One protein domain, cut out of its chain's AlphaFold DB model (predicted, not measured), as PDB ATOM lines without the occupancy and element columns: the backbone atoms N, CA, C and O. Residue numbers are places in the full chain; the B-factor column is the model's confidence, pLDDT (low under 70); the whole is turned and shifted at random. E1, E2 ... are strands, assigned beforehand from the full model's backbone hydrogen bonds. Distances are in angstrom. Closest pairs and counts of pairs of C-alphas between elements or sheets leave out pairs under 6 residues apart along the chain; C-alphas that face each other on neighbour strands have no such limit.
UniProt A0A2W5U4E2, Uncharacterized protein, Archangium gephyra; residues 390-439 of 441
ATOM      1  N   GLN A 390     115.590 141.850 155.665       90.38
ATOM      2  CA  GLN A 390     115.059 140.504 155.432       90.38
ATOM      3  C   GLN A 390     113.532 140.466 155.234       90.38
ATOM      4  O   GLN A 390     113.029 139.497 154.677       90.38
ATOM      5  N   THR A 391     112.785 141.488 155.672       88.44
ATOM      6  CA  THR A 391     111.326 141.565 155.465       88.44
ATOM      7  C   THR A 391     110.925 142.311 154.193       88.44
ATOM      8  O   THR A 391     109.784 142.192 153.762       88.44
ATOM      9  N   THR A 392     111.833 143.091 153.601       90.12
ATOM     10  CA  THR A 392     111.543 143.988 152.462       90.12
ATOM     11  C   THR A 392     112.408 143.714 151.232       90.12
ATOM     12  O   THR A 392     112.222 144.336 150.185       90.12
ATOM     13  N   CYS A 393     113.337 142.766 151.340       93.38
ATOM     14  CA  CYS A 393     114.189 142.306 150.261       93.38
ATOM     15  C   CYS A 393     114.013 140.805 150.035       93.38
ATOM     16  O   CYS A 393     113.705 140.037 150.943       93.38
ATOM     17  N   SER A 394     114.258 140.384 148.803       93.44
ATOM     18  CA  SER A 394     114.198 139.001 148.343       93.44
ATOM     19  C   SER A 394     115.486 138.633 147.603       93.44
ATOM     20  O   SER A 394     116.308 139.501 147.290       93.44
ATOM     21  N   ASN A 395     115.685 137.336 147.345       91.62
ATOM     22  CA  ASN A 395     116.868 136.807 146.647       91.62
ATOM     23  C   ASN A 395     118.196 137.284 147.258       91.62
ATOM     24  O   ASN A 395     119.144 137.622 146.550       91.62
ATOM     25  N   CYS A 396     118.239 137.347 148.589       92.06
ATOM     26  CA  CYS A 396     119.414 137.779 149.326       92.06
ATOM     27  C   CYS A 396     120.468 136.678 149.396       92.06
ATOM     28  O   CYS A 396     120.179 135.549 149.793       92.06
ATOM     29  N   LEU A 397     121.705 137.039 149.076       92.38
ATOM     30  CA  LEU A 397     122.849 136.147 149.083       92.38
ATOM     31  C   LEU A 397     124.073 136.878 149.649       92.38
ATOM     32  O   LEU A 397     124.405 137.980 149.215       92.38
ATOM     33  N   ALA A 398     124.745 136.263 150.623       91.38
ATOM     34  CA  ALA A 398     125.953 136.802 151.239       91.38
ATOM     35  C   ALA A 398     127.174 135.978 150.815       91.38
ATOM     36  O   ALA A 398     127.421 134.930 151.403       91.38
ATOM     37  N   CYS A 399     127.936 136.441 149.824       90.50
ATOM     38  CA  CYS A 399     129.122 135.745 149.311       90.50
ATOM     39  C   CYS A 399     130.355 136.631 149.342       90.50
ATOM     40  O   CYS A 399     130.254 137.828 149.093       90.50
ATOM     41  N   GLU A 400     131.516 136.041 149.628       87.25
ATOM     42  CA  GLU A 400     132.811 136.745 149.622       87.25
ATOM     43  C   GLU A 400     132.808 138.052 150.442       87.25
ATOM     44  O   GLU A 400     133.471 139.033 150.111       87.25
ATOM     45  N   GLY A 401     132.031 138.085 151.530       87.06
ATOM     46  CA  GLY A 401     131.891 139.272 152.375       87.06
ATOM     47  C   GLY A 401     131.026 140.391 151.783       87.06
ATOM     48  O   GLY A 401     131.088 141.512 152.285       87.06
ATOM     49  N   VAL A 402     130.207 140.120 150.766       91.75
ATOM     50  CA  VAL A 402     129.229 141.054 150.188       91.75
ATOM     51  C   VAL A 402     127.826 140.466 150.314       91.75
ATOM     52  O   VAL A 402     127.576 139.343 149.886       91.75
ATOM     53  N   LEU A 403     126.895 141.232 150.880       93.06
ATOM     54  CA  LEU A 403     125.467 140.924 150.858       93.06
ATOM     55  C   LEU A 403     124.846 141.580 149.630       93.06
ATOM     56  O   LEU A 403     124.878 142.800 149.519       93.06
ATOM     57  N   SER A 404     124.279 140.776 148.737       93.50
ATOM     58  CA  SER A 404     123.535 141.226 147.560       93.50
ATOM     59  C   SER A 404     122.081 140.794 147.681       93.50
ATOM     60  O   SER A 404     121.816 139.643 148.009       93.50
ATOM     61  N   CYS A 405     121.147 141.699 147.418       94.75
ATOM     62  CA  CYS A 405     119.710 141.455 147.522       94.75
ATOM     63  C   CYS A 405     118.948 142.194 146.418       94.75
ATOM     64  O   CYS A 405     119.458 143.140 145.817       94.75
ATOM     65  N   THR A 406     117.695 141.794 146.204       96.19
ATOM     66  CA  THR A 406     116.704 142.595 145.475       96.19
ATOM     67  C   THR A 406     115.744 143.216 146.485       96.19
ATOM     68  O   THR A 406     114.975 142.495 147.119       96.19
ATOM     69  N   CYS A 407     115.809 144.528 146.675       95.81
ATOM     70  CA  CYS A 407     115.056 145.265 147.689       95.81
ATOM     71  C   CYS A 407     113.995 146.154 147.043       95.81
ATOM     72  O   CYS A 407     114.238 146.720 145.984       95.81
ATOM     73  N   LEU A 408     112.823 146.278 147.664       93.75
ATOM     74  CA  LEU A 408     111.776 147.173 147.168       93.75
ATOM     75  C   LEU A 408     112.049 148.618 147.605       93.75
ATOM     76  O   LEU A 408     112.407 148.852 148.764       93.75
ATOM     77  N   ASP A 409     111.865 149.559 146.681       92.06
ATOM     78  CA  ASP A 409     111.827 150.996 146.965       92.06
ATOM     79  C   ASP A 409     110.417 151.470 147.376       92.06
ATOM     80  O   ASP A 409     109.467 150.681 147.446       92.06
ATOM     81  N   GLN A 410     110.262 152.764 147.670       90.19
ATOM     82  CA  GLN A 410     108.976 153.368 148.057       90.19
ATOM     83  C   GLN A 410     107.894 153.261 146.973       90.19
ATOM     84  O   GLN A 410     106.707 153.356 147.282       90.19
ATOM     85  N   THR A 411     108.283 153.036 145.718       91.50
ATOM     86  CA  THR A 411     107.368 152.839 144.586       91.50
ATOM     87  C   THR A 411     107.029 151.365 144.345       91.50
ATOM     88  O   THR A 411     106.333 151.045 143.384       91.50
ATOM     89  N   MET A 412     107.481 150.464 145.230       87.06
ATOM     90  CA  MET A 412     107.396 149.005 145.091       87.06
ATOM     91  C   MET A 412     108.166 148.455 143.881       87.06
ATOM     92  O   MET A 412     107.920 147.323 143.457       87.06
ATOM     93  N   ALA A 413     109.118 149.214 143.333       90.19
ATOM     94  CA  ALA A 413     109.973 148.718 142.269       90.19
ATOM     95  C   ALA A 413     111.164 147.934 142.863       90.19
ATOM     96  O   ALA A 413     111.765 148.357 143.855       90.19
ATOM     97  N   PRO A 414     111.507 146.760 142.297       92.56
ATOM     98  CA  PRO A 414     112.628 145.959 142.766       92.56
ATOM     99  C   PRO A 414     113.966 146.558 142.316       92.56
ATOM    100  O   PRO A 414     114.233 146.679 141.122       92.56
ATOM    101  N   GLN A 415     114.836 146.854 143.276       94.94
ATOM    102  CA  GLN A 415     116.181 147.380 143.064       94.94
ATOM    103  C   GLN A 415     117.232 146.342 143.458       94.94
ATOM    104  O   GLN A 415     117.196 145.773 144.552       94.94
ATOM    105  N   GLN A 416     118.196 146.087 142.572       94.31
ATOM    106  CA  GLN A 416     119.344 145.248 142.901       94.31
ATOM    107  C   GLN A 416     120.374 146.084 143.661       94.31
ATOM    108  O   GLN A 416     120.890 147.073 143.146       94.31
ATOM    109  N   THR A 417     120.695 145.674 144.882       94.94
ATOM    110  CA  THR A 417     121.596 146.418 145.764       94.94
ATOM    111  C   THR A 417     122.561 145.471 146.459       94.94
ATOM    112  O   THR A 417     122.238 144.313 146.738       94.94
ATOM    113  N   SER A 418     123.756 145.966 146.775       93.88
ATOM    114  CA  SER A 418     124.752 145.211 147.525       93.88
ATOM    115  C   SER A 418     125.498 146.076 148.535       93.88
ATOM    116  O   SER A 418     125.622 147.289 148.373       93.88
ATOM    117  N   ILE A 419     125.974 145.448 149.609       93.25
ATOM    118  CA  ILE A 419     126.760 146.099 150.658       93.25
ATOM    119  C   ILE A 419     127.859 145.164 151.165       93.25
ATOM    120  O   ILE A 419     127.664 143.957 151.322       93.25
ATOM    121  N   THR A 420     129.036 145.719 151.439       91.75
ATOM    122  CA  THR A 420     130.149 144.984 152.044       91.75
ATOM    123  C   THR A 420     129.884 144.713 153.525       91.75
ATOM    124  O   THR A 420     129.496 145.609 154.273       91.75
ATOM    125  N   LEU A 421     130.153 143.488 153.970       86.94
ATOM    126  CA  LEU A 421     129.927 143.010 155.336       86.94
ATOM    127  C   LEU A 421     131.100 143.271 156.294       86.94
ATOM    128  O   LEU A 421     131.031 142.900 157.463       86.94
ATOM    129  N   SER A 422     132.180 143.886 155.808       83.69
ATOM    130  CA  SER A 422     133.381 144.174 156.591       83.69
ATOM    131  C   SER A 422     133.647 145.685 156.654       83.69
ATOM    132  O   SER A 422     133.860 146.287 155.598       83.69
ATOM    133  N   PRO A 423     133.678 146.305 157.854       83.31
ATOM    134  CA  PRO A 423     133.376 145.716 159.166       83.31
ATOM    135  C   PRO A 423     131.874 145.387 159.345       83.31
ATOM    136  O   PRO A 423     131.037 146.003 158.685       83.31
ATOM    137  N   PRO A 424     131.514 144.441 160.240       80.44
ATOM    138  CA  PRO A 424     130.119 144.079 160.477       80.44
ATOM    139  C   PRO A 424     129.337 145.250 161.080       80.44
ATOM    140  O   PRO A 424     129.778 145.888 162.039       80.44
ATOM    141  N   CYS A 425     128.156 145.510 160.524       84.38
ATOM    142  CA  CYS A 425     127.280 146.597 160.950       84.38
ATOM    143  C   CYS A 425     126.521 146.245 162.235       84.38
ATOM    144  O   CYS A 425     125.873 145.203 162.314       84.38
ATOM    145  N   ALA A 426     126.546 147.144 163.221       82.88
ATOM    146  CA  ALA A 426     125.690 147.099 164.406       82.88
ATOM    147  C   ALA A 426     124.801 148.359 164.410       82.88
ATOM    148  O   ALA A 426     125.349 149.456 164.287       82.88
ATOM    149  N   PRO A 427     123.460 148.253 164.527       81.81
ATOM    150  CA  PRO A 427     122.681 147.090 164.981       81.81
ATOM    151  C   PRO A 427     122.332 146.040 163.907       81.81
ATOM    152  O   PRO A 427     121.796 144.992 164.254       81.81
ATOM    153  N   GLY A 428     122.621 146.294 162.630       90.12
ATOM    154  CA  GLY A 428     122.346 145.368 161.528       90.12
ATOM    155  C   GLY A 428     122.269 146.087 160.182       90.12
ATOM    156  O   GLY A 428     122.658 147.254 160.077       90.12
ATOM    157  N   TYR A 429     121.754 145.391 159.170       92.81
ATOM    158  CA  TYR A 429     121.555 145.922 157.815       92.81
ATOM    159  C   TYR A 429     120.090 146.311 157.578       92.81
ATOM    160  O   TYR A 429     119.176 145.686 158.121       92.81
ATOM    161  N   PHE A 430     119.848 147.347 156.782       93.62
ATOM    162  CA  PHE A 430     118.512 147.909 156.565       93.62
ATOM    163  C   PHE A 430     118.290 148.165 155.072       93.62
ATOM    164  O   PHE A 430     119.250 148.350 154.328       93.62
ATOM    165  N   ASN A 431     117.029 148.131 154.637       93.06
ATOM    166  CA  ASN A 431     116.626 148.570 153.302       93.06
ATOM    167  C   ASN A 431     116.112 150.009 153.400       93.06
ATOM    168  O   ASN A 431     115.104 150.250 154.063       93.06
ATOM    169  N   CYS A 432     116.797 150.941 152.748       92.62
ATOM    170  CA  CYS A 432     116.440 152.347 152.690       92.62
ATOM    171  C   CYS A 432     116.147 152.715 151.241       92.62
ATOM    172  O   CYS A 432     117.068 152.961 150.466       92.62
ATOM    173  N   ASP A 433     114.859 152.716 150.898       92.00
ATOM    174  CA  ASP A 433     114.354 153.063 149.565       92.00
ATOM    175  C   ASP A 433     115.015 152.250 148.432       92.00
ATOM    176  O   ASP A 433     115.543 152.784 147.462       92.00
ATOM    177  N   GLY A 434     115.057 150.925 148.599       90.44
ATOM    178  CA  GLY A 434     115.659 150.000 147.636       90.44
ATOM    179  C   GLY A 434     117.177 149.826 147.776       90.44
ATOM    180  O   GLY A 434     117.746 148.957 147.115       90.44
ATOM    181  N   ALA A 435     117.846 150.588 148.651       93.62
ATOM    182  CA  ALA A 435     119.287 150.488 148.889       93.62
ATOM    183  C   ALA A 435     119.618 149.839 150.243       93.62
ATOM    184  O   ALA A 435     119.085 150.217 151.285       93.62
ATOM    185  N   LEU A 436     120.557 148.886 150.251       93.88
ATOM    186  CA  LEU A 436     121.069 148.294 151.491       93.88
ATOM    187  C   LEU A 436     122.010 149.265 152.206       93.88
ATOM    188  O   LEU A 436     122.993 149.732 151.631       93.88
ATOM    189  N   THR A 437     121.759 149.506 153.490       92.06
ATOM    190  CA  THR A 437     122.552 150.414 154.323       92.06
ATOM    191  C   THR A 437     122.996 149.762 155.632       92.06
ATOM    192  O   THR A 437     122.467 148.743 156.092       92.06
ATOM    193  N   CYS A 438     124.031 150.356 156.226       90.38
ATOM    194  CA  CYS A 438     124.570 149.996 157.530       90.38
ATOM    195  C   CYS A 438     123.900 150.868 158.603       90.38
ATOM    196  O   CYS A 438     124.246 152.042 158.738       90.38
ATOM    197  N   GLY A 439     122.962 150.303 159.367       83.00
ATOM    198  CA  GLY A 439     122.152 151.046 160.339       83.00
ATOM    199  C   GLY A 439     120.828 151.592 159.782       83.00
ATOM    200  O   GLY A 439     120.598 151.541 158.577       83.00
TER     201      GLY A 439
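This is residues 390 to 439 of the 441 residues of an uncharacterized protein of Archangium gephyra (UniProt A0A2W5U4E2). This is a small, uneven sandwich: a long three-strand sheet, E1 E2 E3, has a short two-strand hairpin, E4 and E5, over part of one face, nearer to E3 than to E1. The turn between E2 and E3, with Thr 411, lies at one end of the long axis, and the link from E3 to E4, with Pro 423, at the other. The printed part has 50 residues with five named strands in the order E1 E2 E3 E4 E5 and no named helix, and its class is all strand. The larger sheet has the order E1 - E2 - E3 and the smaller E4 - E5, both antiparallel. The whole is compact, with a radius of gyration of the C-alphas of 10.2 A, and only just elongated, spanning 31 by 20 by 14 A.

E1, residues 393 to 399, begins with C-alpha 393 at (114.189, 142.306, 150.261) and is 16.3 A long from first to last C-alpha. E2, residues 402 to 408, is 18.7 A long. E3, residues 414 to 420, is 19.8 A long and ends with C-alpha 420 at (130.149, 144.984, 152.044). E4, residues 429 to 432, is 9.7 A long. E5, residues 435 to 438, is 10.1 A long and ends with C-alpha 438 at (124.570, 149.996, 157.530).

E1, E2 and E3 form a meander, each strand the antiparallel neighbour of the one before. E1 and E2 are a hairpin at 173 degrees between directions, with N 394 and O 406 within hydrogen-bond range at 2.8 A. E2 and E3 are a hairpin at 156 degrees, with N 407 and O 415 at 2.8 A. E1 and E3 are the edge strands. E4 and E5 are a hairpin at 140 degrees, with N 432 and O 435 at 2.8 A. The two sheets make a sandwich, two sheets face to face, their facing parts 8.6 A centre to centre and their strands at 36 degrees. E3 and E5 have 8 pairs of C-alphas within 8 A, the closest being those of Thr 417 and Ala 435, 5.6 A apart. The closest C-alphas of E2 and E4 are those of Cys 407 and Asn 431, at 6.7 A. E1 and E5 are apart.

The two C-alphas farthest apart, those of Thr 411 and Pro 423, are 30.7 A from each other. The printed part runs from 390 to 439 with no cut. The links E1 to E2, E2 to E3 and E4 to E5 are tight; that from E3 to E4, with 8 residues, is short, and no link is long. The mean pLDDT of the printed part is 90.7, and no printed residue is under 70.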